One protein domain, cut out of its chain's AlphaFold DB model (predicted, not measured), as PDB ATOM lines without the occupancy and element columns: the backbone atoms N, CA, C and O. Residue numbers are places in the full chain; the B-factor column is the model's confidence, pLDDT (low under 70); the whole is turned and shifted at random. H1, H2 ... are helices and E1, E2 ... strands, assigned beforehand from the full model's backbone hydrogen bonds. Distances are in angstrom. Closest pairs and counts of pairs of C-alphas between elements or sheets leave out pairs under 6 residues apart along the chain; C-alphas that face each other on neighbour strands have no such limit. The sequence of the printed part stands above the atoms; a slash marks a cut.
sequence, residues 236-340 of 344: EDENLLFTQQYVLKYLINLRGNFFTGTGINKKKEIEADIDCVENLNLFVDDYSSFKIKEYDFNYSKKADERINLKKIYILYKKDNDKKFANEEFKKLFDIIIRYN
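This is residues 236 to 340 of the 344 residues of an uncharacterized protein of Oscillospiraceae bacterium (UniProt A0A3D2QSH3). A long helical hairpin of H1 and H2 has a small, strongly twisted three-stranded sheet beside the first part of H1, and H3 packs on E2 close to both hairpin helices. Residues 300 to 308, in the link from E1 to E2, stick out from the body. The 105 printed residues run H1, H2, E1, E2, E3, H3; the antiparallel sheet has the order E1, E2, E3, and the class is mixed. The whole is compact, with a radius of gyration of the C-alphas of 14.8 A, but elongated, spanning 49 by 31 by 20 A.

H1, residues 236 to 257, and H2, residues 264 to 278, touch as a hairpin, opposite ways at a shallow tilt of 15 degrees; their closest C-alphas, Arg 255 and Lys 267, are 5.8 A apart. E1, residues 290 to 296, E2, residues 311 to 317, and E3, residues 320 to 324, form a meander, each strand the antiparallel neighbour of the one before. N 293 and O 314 are 2.9 A apart, and N 317 and O 323 2.9 A, within hydrogen-bond range. H1 is on the sheet but at the sheet's level, at a height of 2.5 A; its closest C-alpha pair with E2 is Thr 243 and Ile 312, 5.2 A. H3, residues 327 to 338, is close to H2 but not clearly touching, with C-alphas of Val 277 and Leu 332 6.7 A apart. H1, H2 and H3 are an up-and-down bundle, each helix running against the one before. Every O i to N i+4 pair is within hydrogen-bond range in H1, H2 and H3.

H1 is 32.5 A long from C-alpha 236 at (-24.815, -8.218, 24.918). H2 is 21.0 A, E1 19.8 A, E2 19.4 A, E3 8.4 A and H3 16.5 A, ending at C-alpha 338, (-33.979, -31.295, 22.924).

The C-alphas farthest apart, Gly 261 and Ser 288, are 49.1 A apart. The printed part has no cut; the links H2 to E1 and E1 to E2 are long. The pLDDT is under 70 at residues 257 to 264, 285, 298 to 310 and 321 to 322.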
ATOM      1  N   GLU A 236     -24.622  -6.953  25.621       72.69
ATOM      2  CA  GLU A 236     -24.815  -8.218  24.918       72.69
ATOM      3  C   GLU A 236     -24.481  -9.423  25.808       72.69
ATOM      4  O   GLU A 236     -25.219 -10.407  25.782       72.69
ATOM      5  N   ASP A 237     -23.439  -9.323  26.640       74.31
ATOM      6  CA  ASP A 237     -23.030 -10.364  27.590       74.31
ATOM      7  C   ASP A 237     -24.142 -10.648  28.613       74.31
ATOM      8  O   ASP A 237     -24.379 -11.799  28.983       74.31
ATOM      9  N   GLU A 238     -24.863  -9.606  29.046       78.19
ATOM     10  CA  GLU A 238     -25.967  -9.710  30.009       78.19
ATOM     11  C   GLU A 238     -27.079 -10.628  29.482       78.19
ATOM     12  O   GLU A 238     -27.523 -11.555  30.166       78.19
ATOM     13  N   ASN A 239     -27.472 -10.438  28.221       80.31
ATOM     14  CA  ASN A 239     -28.504 -11.243  27.566       80.31
ATOM     15  C   ASN A 239     -28.116 -12.728  27.446       80.31
ATOM     16  O   ASN A 239     -28.971 -13.619  27.554       80.31
ATOM     17  N   LEU A 240     -26.830 -13.014  27.235       81.12
ATOM     18  CA  LEU A 240     -26.308 -14.377  27.116       81.12
ATOM     19  C   LEU A 240     -26.220 -15.066  28.470       81.12
ATOM     20  O   LEU A 240     -26.660 -16.210  28.597       81.12
ATOM     21  N   LEU A 241     -25.745 -14.351  29.491       82.88
ATOM     22  CA  LEU A 241     -25.715 -14.848  30.863       82.88
ATOM     23  C   LEU A 241     -27.130 -15.180  31.343       82.88
ATOM     24  O   LEU A 241     -27.370 -16.263  31.880       82.88
ATOM     25  N   PHE A 242     -28.098 -14.302  31.076       81.00
ATOM     26  CA  PHE A 242     -29.500 -14.585  31.363       81.00
ATOM     27  C   PHE A 242     -29.998 -15.827  30.623       81.00
ATOM     28  O   PHE A 242     -30.618 -16.696  31.236       81.00
ATOM     29  N   THR A 243     -29.674 -15.966  29.336       81.75
ATOM     30  CA  THR A 243     -30.045 -17.144  28.539       81.75
ATOM     31  C   THR A 243     -29.513 -18.444  29.150       81.75
ATOM     32  O   THR A 243     -30.278 -19.395  29.328       81.75
ATOM     33  N   GLN A 244     -28.236 -18.481  29.534       84.88
ATOM     34  CA  GLN A 244     -27.606 -19.638  30.177       84.88
ATOM     35  C   GLN A 244     -28.286 -19.987  31.505       84.88
ATOM     36  O   GLN A 244     -28.664 -21.138  31.737       84.88
ATOM     37  N   GLN A 245     -28.525 -18.982  32.352       83.44
ATOM     38  CA  GLN A 245     -29.187 -19.161  33.644       83.44
ATOM     39  C   GLN A 245     -30.638 -19.645  33.499       83.44
ATOM     40  O   GLN A 245     -31.106 -20.451  34.308       83.44
ATOM     41  N   TYR A 246     -31.361 -19.230  32.453       79.81
ATOM     42  CA  TYR A 246     -32.715 -19.736  32.194       79.81
ATOM     43  C   TYR A 246     -32.733 -21.197  31.797       79.81
ATOM     44  O   TYR A 246     -33.568 -21.950  32.307       79.81
ATOM     45  N   VAL A 247     -31.813 -21.606  30.924       81.75
ATOM     46  CA  VAL A 247     -31.678 -23.011  30.538       81.75
ATOM     47  C   VAL A 247     -31.344 -23.857  31.769       81.75
ATOM     48  O   VAL A 247     -32.033 -24.846  32.014       81.75
ATOM     49  N   LEU A 248     -30.402 -23.426  32.617       86.19
ATOM     50  CA  LEU A 248     -30.072 -24.119  33.872       86.19
ATOM     51  C   LEU A 248     -31.277 -24.242  34.810       86.19
ATOM     52  O   LEU A 248     -31.609 -25.342  35.257       86.19
ATOM     53  N   LYS A 249     -31.988 -23.138  35.073       82.62
ATOM     54  CA  LYS A 249     -33.177 -23.141  35.944       82.62
ATOM     55  C   LYS A 249     -34.258 -24.087  35.415       82.62
ATOM     56  O   LYS A 249     -34.897 -24.792  36.199       82.62
ATOM     57  N   TYR A 250     -34.453 -24.126  34.097       79.56
ATOM     58  CA  TYR A 250     -35.396 -25.035  33.450       79.56
ATOM     59  C   TYR A 250     -34.976 -26.504  33.616       79.56
ATOM     60  O   TYR A 250     -35.786 -27.324  34.055       79.56
ATOM     61  N   LEU A 251     -33.709 -26.831  33.340       82.12
ATOM     62  CA  LEU A 251     -33.170 -28.188  33.473       82.12
ATOM     63  C   LEU A 251     -33.208 -28.692  34.922       82.12
ATOM     64  O   LEU A 251     -33.614 -29.827  35.166       82.12
ATOM     65  N   ILE A 252     -32.873 -27.847  35.902       83.88
ATOM     66  CA  ILE A 252     -32.946 -28.189  37.333       83.88
ATOM     67  C   ILE A 252     -34.389 -28.501  37.744       83.88
ATOM     68  O   ILE A 252     -34.641 -29.473  38.460       83.88
ATOM     69  N   ASN A 253     -35.355 -27.716  37.269       80.69
ATOM     70  CA  ASN A 253     -36.760 -27.978  37.551       80.69
ATOM     71  C   ASN A 253     -37.258 -29.264  36.867       80.69
ATOM     72  O   ASN A 253     -37.994 -30.038  37.477       80.69
ATOM     73  N   LEU A 254     -36.819 -29.545  35.634       78.69
ATOM     74  CA  LEU A 254     -37.086 -30.830  34.986       78.69
ATOM     75  C   LEU A 254     -36.496 -31.995  35.781       78.69
ATOM     76  O   LEU A 254     -37.219 -32.949  36.062       78.69
ATOM     77  N   ARG A 255     -35.233 -31.896  36.212       78.94
ATOM     78  CA  ARG A 255     -34.576 -32.882  37.088       78.94
ATOM     79  C   ARG A 255     -35.397 -33.131  38.352       78.94
ATOM     80  O   ARG A 255     -35.569 -34.282  38.753       78.94
ATOM     81  N   GLY A 256     -35.931 -32.065  38.950       71.06
ATOM     82  CA  GLY A 256     -36.802 -32.111  40.122       71.06
ATOM     83  C   GLY A 256     -38.152 -32.799  39.889       71.06
ATOM     84  O   GLY A 256     -38.761 -33.238  40.849       71.06
ATOM     85  N   ASN A 257     -38.626 -32.969  38.654       69.44
ATOM     86  CA  ASN A 257     -39.901 -33.651  38.393       69.44
ATOM     87  C   ASN A 257     -39.759 -35.178  38.225       69.44
ATOM     88  O   ASN A 257     -40.761 -35.893  38.249       69.44
ATOM     89  N   PHE A 258     -38.537 -35.711  38.109       64.62
ATOM     90  CA  PHE A 258     -38.272 -37.151  37.985       64.62
ATOM     91  C   PHE A 258     -37.881 -37.764  39.343       64.62
ATOM     92  O   PHE A 258     -36.701 -37.999  39.620       64.62
ATOM     93  N   PHE A 259     -38.873 -38.022  40.206       54.62
ATOM     94  CA  PHE A 259     -38.657 -38.568  41.560       54.62
ATOM     95  C   PHE A 259     -38.860 -40.090  41.717       54.62
ATOM     96  O   PHE A 259     -38.492 -40.624  42.762       54.62
ATOM     97  N   THR A 260     -39.385 -40.824  40.727       49.75
ATOM     98  CA  THR A 260     -39.702 -42.263  40.875       49.75
ATOM     99  C   THR A 260     -39.053 -43.159  39.807       49.75
ATOM    100  O   THR A 260     -38.717 -42.719  38.709       49.75
ATOM    101  N   GLY A 261     -38.810 -44.422  40.186       54.00
ATOM    102  CA  GLY A 261     -37.795 -45.362  39.672       54.00
ATOM    103  C   GLY A 261     -37.660 -45.615  38.163       54.00
ATOM    104  O   GLY A 261     -36.668 -46.208  37.755       54.00
ATOM    105  N   THR A 262     -38.577 -45.149  37.316       55.84
ATOM    106  CA  THR A 262     -38.504 -45.293  35.849       55.84
ATOM    107  C   THR A 262     -37.720 -44.170  35.148       55.84
ATOM    108  O   THR A 262     -37.470 -44.259  33.948       55.84
ATOM    109  N   GLY A 263     -37.287 -43.127  35.873       61.44
ATOM    110  CA  GLY A 263     -36.615 -41.939  35.318       61.44
ATOM    111  C   GLY A 263     -35.117 -41.783  35.613       61.44
ATOM    112  O   GLY A 263     -34.560 -40.734  35.308       61.44
ATOM    113  N   ILE A 264     -34.444 -42.773  36.214       68.44
ATOM    114  CA  ILE A 264     -33.062 -42.612  36.723       68.44
ATOM    115  C   ILE A 264     -32.053 -42.306  35.603       68.44
ATOM    116  O   ILE A 264     -31.189 -41.450  35.786       68.44
ATOM    117  N   ASN A 265     -32.173 -42.954  34.440       73.69
ATOM    118  CA  ASN A 265     -31.274 -42.700  33.308       73.69
ATOM    119  C   ASN A 265     -31.489 -41.295  32.729       73.69
ATOM    120  O   ASN A 265     -30.528 -40.548  32.590       73.69
ATOM    121  N   LYS A 266     -32.750 -40.884  32.541       76.38
ATOM    122  CA  LYS A 266     -33.094 -39.515  32.118       76.38
ATOM    123  C   LYS A 266     -32.622 -38.462  33.119       76.38
ATOM    124  O   LYS A 266     -32.185 -37.390  32.727       76.38
ATOM    125  N   LYS A 267     -32.666 -38.762  34.419       80.94
ATOM    126  CA  LYS A 267     -32.141 -37.870  35.457       80.94
ATOM    127  C   LYS A 267     -30.628 -37.679  35.329       80.94
ATOM    128  O   LYS A 267     -30.172 -36.550  35.453       80.94
ATOM    129  N   LYS A 268     -29.871 -38.752  35.063       83.00
ATOM    130  CA  LYS A 268     -28.420 -38.673  34.822       83.00
ATOM    131  C   LYS A 268     -28.088 -37.901  33.544       83.00
ATOM    132  O   LYS A 268     -27.139 -37.131  33.554       83.00
ATOM    133  N   GLU A 269     -28.873 -38.077  32.481       85.19
ATOM    134  CA  GLU A 269     -28.730 -37.304  31.237       85.19
ATOM    135  C   GLU A 269     -28.961 -35.806  31.474       85.19
ATOM    136  O   GLU A 269     -28.132 -34.995  31.079       85.19
ATOM    137  N   ILE A 270     -30.026 -35.437  32.199       84.06
ATOM    138  CA  ILE A 270     -30.297 -34.036  32.559       84.06
ATOM    139  C   ILE A 270     -29.181 -33.469  33.446       84.06
ATOM    140  O   ILE A 270     -28.836 -32.304  33.313       84.06
ATOM    141  N   GLU A 271     -28.615 -34.267  34.351       86.75
ATOM    142  CA  GLU A 271     -27.512 -33.839  35.222       86.75
ATOM    143  C   GLU A 271     -26.231 -33.576  34.419       86.75
ATOM    144  O   GLU A 271     -25.623 -32.527  34.589       86.75
ATOM    145  N   ALA A 272     -25.906 -34.439  33.452       87.81
ATOM    146  CA  ALA A 272     -24.809 -34.196  32.517       87.81
ATOM    147  C   ALA A 272     -25.052 -32.964  31.622       87.81
ATOM    148  O   ALA A 272     -24.120 -32.214  31.342       87.81
ATOM    149  N   ASP A 273     -26.295 -32.733  31.180       87.12
ATOM    150  CA  ASP A 273     -26.655 -31.538  30.408       87.12
ATOM    151  C   ASP A 273     -26.597 -30.257  31.278       87.12
ATOM    152  O   ASP A 273     -26.196 -29.211  30.773       87.12
ATOM    153  N   ILE A 274     -26.939 -30.321  32.576       85.50
ATOM    154  CA  ILE A 274     -26.764 -29.212  33.540       85.50
ATOM    155  C   ILE A 274     -25.280 -28.874  33.680       85.50
ATOM    156  O   ILE A 274     -24.910 -27.722  33.459       85.50
ATOM    157  N   ASP A 275     -24.444 -29.876  33.961       87.69
ATOM    158  CA  ASP A 275     -22.995 -29.699  34.088       87.69
ATOM    159  C   ASP A 275     -22.400 -29.141  32.784       87.69
ATOM    160  O   ASP A 275     -21.509 -28.294  32.801       87.69
ATOM    161  N   CYS A 276     -22.908 -29.579  31.626       87.12
ATOM    162  CA  CYS A 276     -22.483 -29.052  30.336       87.12
ATOM    163  C   CYS A 276     -22.834 -27.569  30.188       87.12
ATOM    164  O   CYS A 276     -21.966 -26.805  29.778       87.12
ATOM    165  N   VAL A 277     -24.077 -27.164  30.486       85.38
ATOM    166  CA  VAL A 277     -24.528 -25.769  30.336       85.38
ATOM    167  C   VAL A 277     -23.822 -24.848  31.327       85.38
ATOM    168  O   VAL A 277     -23.488 -23.730  30.952       85.38
ATOM    169  N   GLU A 278     -23.558 -25.296  32.555       85.19
ATOM    170  CA  GLU A 278     -22.852 -24.511  33.579       85.19
ATOM    171  C   GLU A 278     -21.420 -24.155  33.149       85.19
ATOM    172  O   GLU A 278     -20.938 -23.068  33.449       85.19
ATOM    173  N   ASN A 279     -20.785 -25.027  32.361       85.44
ATOM    174  CA  ASN A 279     -19.412 -24.860  31.890       85.44
ATOM    175  C   ASN A 279     -19.286 -24.243  30.480       85.44
ATOM    176  O   ASN A 279     -18.182 -24.213  29.938       85.44
ATOM    177  N   LEU A 280     -20.375 -23.775  29.850       84.69
ATOM    178  CA  LEU A 280     -20.282 -23.070  28.562       84.69
ATOM    179  C   LEU A 280     -19.750 -21.643  28.760       84.69
ATOM    180  O   LEU A 280     -20.293 -20.872  29.553       84.69
ATOM    181  N   ASN A 281     -18.743 -21.273  27.979       81.62
ATOM    182  CA  ASN A 281     -18.239 -19.921  27.803       81.62
ATOM    183  C   ASN A 281     -18.912 -19.237  26.595       81.62
ATOM    184  O   ASN A 281     -18.417 -19.203  25.464       81.62
ATOM    185  N   LEU A 282     -20.077 -18.651  26.854       79.31
ATOM    186  CA  LEU A 282     -20.874 -17.976  25.826       79.31
ATOM    187  C   LEU A 282     -20.393 -16.549  25.517       79.31
ATOM    188  O   LEU A 282     -20.963 -15.903  24.643       79.31
ATOM    189  N   PHE A 283     -19.371 -16.043  26.208       77.12
ATOM    190  CA  PHE A 283     -18.878 -14.685  25.996       77.12
ATOM    191  C   PHE A 283     -17.989 -14.600  24.757       77.12
ATOM    192  O   PHE A 283     -17.204 -15.503  24.459       77.12
ATOM    193  N   VAL A 284     -18.129 -13.502  24.013       74.44
ATOM    194  CA  VAL A 284     -17.393 -13.268  22.770       74.44
ATOM    195  C   VAL A 284     -16.710 -11.905  22.822       74.44
ATOM    196  O   VAL A 284     -17.346 -10.895  23.109       74.44
ATOM    197  N   ASP A 285     -15.419 -11.862  22.488       67.25
ATOM    198  CA  ASP A 285     -14.617 -10.632  22.570       67.25
ATOM    199  C   ASP A 285     -15.127  -9.525  21.625       67.25
ATOM    200  O   ASP A 285     -15.173  -8.344  21.992       67.25
ATOM    201  N   ASP A 286     -15.563  -9.904  20.417       73.69
ATOM    202  CA  ASP A 286     -16.049  -8.986  19.384       73.69
ATOM    203  C   ASP A 286     -17.422  -9.385  18.824       73.69
ATOM    204  O   ASP A 286     -17.549 -10.268  17.976       73.69
ATOM    205  N   TYR A 287     -18.456  -8.659  19.249       71.81
ATOM    206  CA  TYR A 287     -19.836  -8.819  18.789       71.81
ATOM    207  C   TYR A 287     -20.101  -8.257  17.386       71.81
ATOM    208  O   TYR A 287     -21.130  -8.570  16.784       71.81
ATOM    209  N   SER A 288     -19.190  -7.456  16.823       71.94
ATOM    210  CA  SER A 288     -19.417  -6.744  15.560       71.94
ATOM    211  C   SER A 288     -19.595  -7.675  14.356       71.94
ATOM    212  O   SER A 288     -20.282  -7.315  13.395       71.94
ATOM    213  N   SER A 289     -19.051  -8.891  14.416       73.75
ATOM    214  CA  SER A 289     -19.146  -9.915  13.369       73.75
ATOM    215  C   SER A 289     -20.326 -10.887  13.548       73.75
ATOM    216  O   SER A 289     -20.568 -11.751  12.695       73.75
ATOM    217  N   PHE A 290     -21.114 -10.725  14.616       77.56
ATOM    218  CA  PHE A 290     -22.211 -11.625  14.966       77.56
ATOM    219  C   PHE A 290     -23.578 -10.934  14.943       77.56
ATOM    220  O   PHE A 290     -23.709  -9.710  14.955       77.56
ATOM    221  N   LYS A 291     -24.621 -11.755  14.843       78.94
ATOM    222  CA  LYS A 291     -26.026 -11.358  14.876       78.94
ATOM    223  C   LYS A 291     -26.712 -12.128  15.996       78.94
ATOM    224  O   LYS A 291     -26.664 -13.358  16.022       78.94
ATOM    225  N   ILE A 292     -27.362 -11.398  16.895       79.81
ATOM    226  CA  ILE A 292     -28.157 -11.976  17.976       79.81
ATOM    227  C   ILE A 292     -29.559 -12.265  17.435       79.81
ATOM    228  O   ILE A 292     -30.197 -11.390  16.847       79.81
ATOM    229  N   LYS A 293     -30.031 -13.501  17.604       80.88
ATOM    230  CA  LYS A 293     -31.427 -13.881  17.369       80.88
ATOM    231  C   LYS A 293     -32.132 -14.089  18.697       80.88
ATOM    232  O   LYS A 293     -31.590 -14.734  19.592       80.88
ATOM    233  N   GLU A 294     -33.344 -13.562  18.778       83.50
ATOM    234  CA  GLU A 294     -34.212 -13.661  19.944       83.50
ATOM    235  C   GLU A 294     -35.268 -14.742  19.707       83.50
ATOM    236  O   GLU A 294     -35.878 -14.789  18.637       83.50
ATOM    237  N   TYR A 295     -35.496 -15.589  20.705       79.25
ATOM    238  CA  TYR A 295     -36.504 -16.645  20.685       79.25
ATOM    239  C   TYR A 295     -37.417 -16.527  21.896       79.25
ATOM    240  O   TYR A 295     -36.943 -16.275  23.005       79.25
ATOM    241  N   ASP A 296     -38.712 -16.766  21.710       77.75
ATOM    242  CA  ASP A 296     -39.662 -16.746  22.818       77.75
ATOM    243  C   ASP A 296     -39.501 -17.990  23.701       77.75
ATOM    244  O   ASP A 296     -39.500 -19.134  23.232       77.75
ATOM    245  N   PHE A 297     -39.398 -17.762  25.010       73.75
ATOM    246  CA  PHE A 297     -39.276 -18.824  26.002       73.75
ATOM    247  C   PHE A 297     -40.611 -19.565  26.172       73.75
ATOM    248  O   PHE A 297     -41.661 -18.963  26.404       73.75
ATOM    249  N   ASN A 298     -40.589 -20.896  26.080       69.50
ATOM    250  CA  ASN A 298     -41.789 -21.738  26.077       69.50
ATOM    251  C   ASN A 298     -42.328 -22.063  27.490       69.50
ATOM    252  O   ASN A 298     -43.338 -22.749  27.643       69.50
ATOM    253  N   TYR A 299     -41.669 -21.605  28.556       61.91
ATOM    254  CA  TYR A 299     -42.016 -21.995  29.923       61.91
ATOM    255  C   TYR A 299     -43.068 -21.070  30.560       61.91
ATOM    256  O   TYR A 299     -42.826 -19.887  30.778       61.91
ATOM    257  N   SER A 300     -44.235 -21.625  30.913       50.59
ATOM    258  CA  SER A 300     -45.412 -20.855  31.355       50.59
ATOM    259  C   SER A 300     -45.694 -20.856  32.870       50.59
ATOM    260  O   SER A 300     -46.811 -20.537  33.283       50.59
ATOM    261  N   LYS A 301     -44.745 -21.227  33.740       51.81
ATOM    262  CA  LYS A 301     -44.970 -21.178  35.200       51.81
ATOM    263  C   LYS A 301     -44.330 -19.939  35.807       51.81
ATOM    264  O   LYS A 301     -43.107 -19.874  35.840       51.81
ATOM    265  N   LYS A 302     -45.189 -19.026  36.297       47.19
ATOM    266  CA  LYS A 302     -44.892 -17.851  37.144       47.19
ATOM    267  C   LYS A 302     -43.437 -17.400  37.003       47.19
ATOM    268  O   LYS A 302     -42.624 -17.628  37.896       47.19
ATOM    269  N   ALA A 303     -43.110 -16.844  35.838       49.44
ATOM    270  CA  ALA A 303     -41.862 -16.119  35.682       49.44
ATOM    271  C   ALA A 303     -41.841 -15.037  36.769       49.44
ATOM    272  O   ALA A 303     -42.856 -14.373  36.978       49.44
ATOM    273  N   ASP A 304     -40.737 -14.931  37.507       47.69
ATOM    274  CA  ASP A 304     -40.534 -13.856  38.476       47.69
ATOM    275  C   ASP A 304     -40.831 -12.523  37.781       47.69
ATOM    276  O   ASP A 304     -40.061 -12.092  36.930       47.69
ATOM    277  N   GLU A 305     -41.934 -11.859  38.139       49.53
ATOM    278  CA  GLU A 305     -42.372 -10.586  37.534       49.53
ATOM    279  C   GLU A 305     -41.313  -9.470  37.638       49.53
ATOM    280  O   GLU A 305     -41.430  -8.432  36.996       49.53
ATOM    281  N   ARG A 306     -40.262  -9.685  38.439       50.41
ATOM    282  CA  ARG A 306     -39.156  -8.750  38.678       50.41
ATOM    283  C   ARG A 306     -38.133  -8.696  37.544       50.41
ATOM    284  O   ARG A 306     -37.361  -7.749  37.492       50.41
ATOM    285  N   ILE A 307     -38.103  -9.696  36.667       52.22
ATOM    286  CA  ILE A 307     -37.206  -9.738  35.511       52.22
ATOM    287  C   ILE A 307     -38.127  -9.867  34.291       52.22
ATOM    288  O   ILE A 307     -39.057 -10.672  34.296       52.22
ATOM    289  N   ASN A 308     -37.950  -9.044  33.257       49.81
ATOM    290  CA  ASN A 308     -38.813  -9.064  32.068       49.81
ATOM    291  C   ASN A 308     -38.459 -10.287  31.188       49.81
ATOM    292  O   ASN A 308     -37.780 -10.196  30.170       49.81
ATOM    293  N   LEU A 309     -38.863 -11.464  31.671       56.25
ATOM    294  CA  LEU A 309     -38.407 -12.808  31.308       56.25
ATOM    295  C   LEU A 309     -39.166 -13.400  30.119       56.25
ATOM    296  O   LEU A 309     -40.041 -14.246  30.310       56.25
ATOM    297  N   LYS A 310     -38.871 -12.972  28.887       63.19
ATOM    298  CA  LYS A 310     -39.589 -13.510  27.710       63.19
ATOM    299  C   LYS A 310     -38.711 -14.106  26.617       63.19
ATOM    300  O   LYS A 310     -39.231 -14.894  25.831       63.19
ATOM    301  N   LYS A 311     -37.416 -13.780  26.573       72.31
ATOM    302  CA  LYS A 311     -36.574 -14.054  25.403       72.31
ATOM    303  C   LYS A 311     -35.278 -14.790  25.743       72.31
ATOM    304  O   LYS A 311     -34.638 -14.501  26.749       72.31
ATOM    305  N   ILE A 312     -34.924 -15.736  24.880       77.69
ATOM    306  CA  ILE A 312     -33.636 -16.430  24.804       77.69
ATOM    307  C   ILE A 312     -32.839 -15.823  23.653       77.69
ATOM    308  O   ILE A 312     -33.385 -15.621  22.569       77.69
ATOM    309  N   TYR A 313     -31.551 -15.581  23.872       80.56
ATOM    310  CA  TYR A 313     -30.664 -14.938  22.906       80.56
ATOM    311  C   TYR A 313     -29.598 -15.917  22.420       80.56
ATOM    312  O   TYR A 313     -28.915 -16.552  23.221       80.56
ATOM    313  N   ILE A 314     -29.446 -16.049  21.100       80.12
ATOM    314  CA  ILE A 314     -28.466 -16.955  20.481       80.12
ATOM    315  C   ILE A 314     -27.676 -16.215  19.412       80.12
ATOM    316  O   ILE A 314     -28.254 -15.535  18.561       80.12
ATOM    317  N   LEU A 315     -26.351 -16.375  19.437       81.94
ATOM    318  CA  LEU A 315     -25.448 -15.741  18.484       81.94
ATOM    319  C   LEU A 315     -25.174 -16.601  17.250       81.94
ATOM    320  O   LEU A 315     -24.764 -17.763  17.326       81.94
ATOM    321  N   TYR A 316     -25.321 -15.958  16.095       80.06
ATOM    322  CA  TYR A 316     -25.003 -16.485  14.772       80.06
ATOM    323  C   TYR A 316     -23.962 -15.603  14.079       80.06
ATOM    324  O   TYR A 316     -23.843 -14.416  14.378       80.06
ATOM    325  N   LYS A 317     -23.217 -16.159  13.120       80.62
ATOM    326  CA  LYS A 317     -22.315 -15.373  12.261       80.62
ATOM    327  C   LYS A 317     -23.132 -14.500  11.305       80.62
ATOM    328  O   LYS A 317     -24.055 -15.012  10.674       80.62
ATOM    329  N   LYS A 318     -22.773 -13.216  11.150       74.38
ATOM    330  CA  LYS A 318     -23.497 -12.272  10.268       74.38
ATOM    331  C   LYS A 318     -23.647 -12.774   8.831       74.38
ATOM    332  O   LYS A 318     -24.697 -12.576   8.231       74.38
ATOM    333  N   ASP A 319     -22.635 -13.468   8.318       70.38
ATOM    334  CA  ASP A 319     -22.606 -13.930   6.925       70.38
ATOM    335  C   ASP A 319     -23.451 -15.189   6.683       70.38
ATOM    336  O   ASP A 319     -23.683 -15.578   5.538       70.38
ATOM    337  N   ASN A 320     -23.885 -15.881   7.746       70.62
ATOM    338  CA  ASN A 320     -24.667 -17.101   7.609       70.62
ATOM    339  C   ASN A 320     -25.477 -17.425   8.870       70.62
ATOM    340  O   ASN A 320     -24.977 -18.025   9.821       70.62
ATOM    341  N   ASP A 321     -26.777 -17.161   8.789       64.19
ATOM    342  CA  ASP A 321     -27.788 -17.453   9.809       64.19
ATOM    343  C   ASP A 321     -27.934 -18.952  10.171       64.19
ATOM    344  O   ASP A 321     -28.695 -19.277  11.082       64.19
ATOM    345  N   LYS A 322     -27.240 -19.867   9.472       67.50
ATOM    346  CA  LYS A 322     -27.158 -21.307   9.789       67.50
ATOM    347  C   LYS A 322     -25.865 -21.703  10.517       67.50
ATOM    348  O   LYS A 322     -25.705 -22.871  10.865       67.50
ATOM    349  N   LYS A 323     -24.925 -20.773  10.722       79.38
ATOM    350  CA  LYS A 323     -23.669 -21.013  11.447       79.38
ATOM    351  C   LYS A 323     -23.674 -20.253  12.772       79.38
ATOM    352  O   LYS A 323     -23.685 -19.024  12.787       79.38
ATOM    353  N   PHE A 324     -23.632 -20.999  13.874       80.81
ATOM    354  CA  PHE A 324     -23.456 -20.453  15.222       80.81
ATOM    355  C   PHE A 324     -22.121 -19.715  15.357       80.81
ATOM    356  O   PHE A 324     -21.181 -19.961  14.590       80.81
ATOM    357  N   ALA A 325     -22.043 -18.811  16.334       76.38
ATOM    358  CA  ALA A 325     -20.824 -18.057  16.602       76.38
ATOM    359  C   ALA A 325     -19.636 -18.971  16.959       76.38
ATOM    360  O   ALA A 325     -18.559 -18.827  16.378       76.38
ATOM    361  N   ASN A 326     -19.864 -19.967  17.819       81.00
ATOM    362  CA  ASN A 326     -18.901 -21.003  18.190       81.00
ATOM    363  C   ASN A 326     -19.605 -22.369  18.390       81.00
ATOM    364  O   ASN A 326     -20.827 -22.485  18.244       81.00
ATOM    365  N   GLU A 327     -18.838 -23.419  18.700       83.19
ATOM    366  CA  GLU A 327     -19.397 -24.750  18.991       83.19
ATOM    367  C   GLU A 327     -20.208 -24.797  20.294       83.19
ATOM    368  O   GLU A 327     -21.090 -25.641  20.443       83.19
ATOM    369  N   GLU A 328     -19.955 -23.888  21.228       84.00
ATOM    370  CA  GLU A 328     -20.642 -23.832  22.517       84.00
ATOM    371  C   GLU A 328     -22.082 -23.333  22.377       84.00
ATOM    372  O   GLU A 328     -22.999 -23.930  22.938       84.00
ATOM    373  N   PHE A 329     -22.313 -22.343  21.512       82.56
ATOM    374  CA  PHE A 329     -23.650 -21.914  21.106       82.56
ATOM    375  C   PHE A 329     -24.430 -23.031  20.419       82.56
ATOM    376  O   PHE A 329     -25.639 -23.144  20.619       82.56
ATOM    377  N   LYS A 330     -23.750 -23.886  19.646       85.25
ATOM    378  CA  LYS A 330     -24.382 -25.066  19.052       85.25
ATOM    379  C   LYS A 330     -24.810 -26.063  20.133       85.25
ATOM    380  O   LYS A 330     -25.956 -26.494  20.119       85.25
ATOM    381  N   LYS A 331     -23.930 -26.379  21.093       87.06
ATOM    382  CA  LYS A 331     -24.259 -27.264  22.229       87.06
ATOM    383  C   LYS A 331     -25.442 -26.726  23.035       87.06
ATOM    384  O   LYS A 331     -26.371 -27.478  23.325       87.06
ATOM    385  N   LEU A 332     -25.440 -25.426  23.339       86.31
ATOM    386  CA  LEU A 332     -26.549 -24.767  24.028       86.31
ATOM    387  C   LEU A 332     -27.853 -24.891  23.232       86.31
ATOM    388  O   LEU A 332     -28.885 -25.254  23.795       86.31
ATOM    389  N   PHE A 333     -27.812 -24.623  21.924       84.75
ATOM    390  CA  PHE A 333     -28.991 -24.713  21.065       84.75
ATOM    391  C   PHE A 333     -29.532 -26.141  20.960       84.75
ATOM    392  O   PHE A 333     -30.738 -26.343  21.076       84.75
ATOM    393  N   ASP A 334     -28.659 -27.139  20.818       86.19
ATOM    394  CA  ASP A 334     -29.054 -28.548  20.758       86.19
ATOM    395  C   ASP A 334     -29.786 -28.978  22.046       86.19
ATOM    396  O   ASP A 334     -30.794 -29.685  21.978       86.19
ATOM    397  N   ILE A 335     -29.342 -28.503  23.219       84.69
ATOM    398  CA  ILE A 335     -30.019 -28.725  24.510       84.69
ATOM    399  C   ILE A 335     -31.363 -27.984  24.557       84.69
ATOM    400  O   ILE A 335     -32.383 -28.570  24.929       84.69
ATOM    401  N   ILE A 336     -31.396 -26.718  24.135       84.00
ATOM    402  CA  ILE A 336     -32.618 -25.900  24.078       84.00
ATOM    403  C   ILE A 336     -33.712 -26.581  23.245       84.00
ATOM    404  O   ILE A 336     -34.867 -26.636  23.673       84.00
ATOM    405  N   ILE A 337     -33.351 -27.128  22.083       85.19
ATOM    406  CA  ILE A 337     -34.275 -27.844  21.200       85.19
ATOM    407  C   ILE A 337     -34.675 -29.193  21.798       85.19
ATOM    408  O   ILE A 337     -35.863 -29.505  21.837       85.19
ATOM    409  N   ARG A 338     -33.719 -29.973  22.323       84.62
ATOM    410  CA  ARG A 338     -33.979 -31.295  22.924       84.62
ATOM    411  C   ARG A 338     -35.065 -31.245  23.999       84.62
ATOM    412  O   ARG A 338     -35.880 -32.161  24.086       84.62
ATOM    413  N   TYR A 339     -35.083 -30.180  24.798       81.81
ATOM    414  CA  TYR A 339     -36.044 -29.999  25.885       81.81
ATOM    415  C   TYR A 339     -37.199 -29.038  25.551       81.81
ATOM    416  O   TYR A 339     -37.961 -28.682  26.448       81.81
ATOM    417  N   ASN A 340     -37.369 -28.639  24.281       80.12
ATOM    418  CA  ASN A 340     -38.428 -27.728  23.819       80.12
ATOM    419  C   ASN A 340     -38.526 -26.429  24.645       80.12
ATOM    420  O   ASN A 340     -39.618 -25.968  24.996       80.12
TER     421      ASN A 340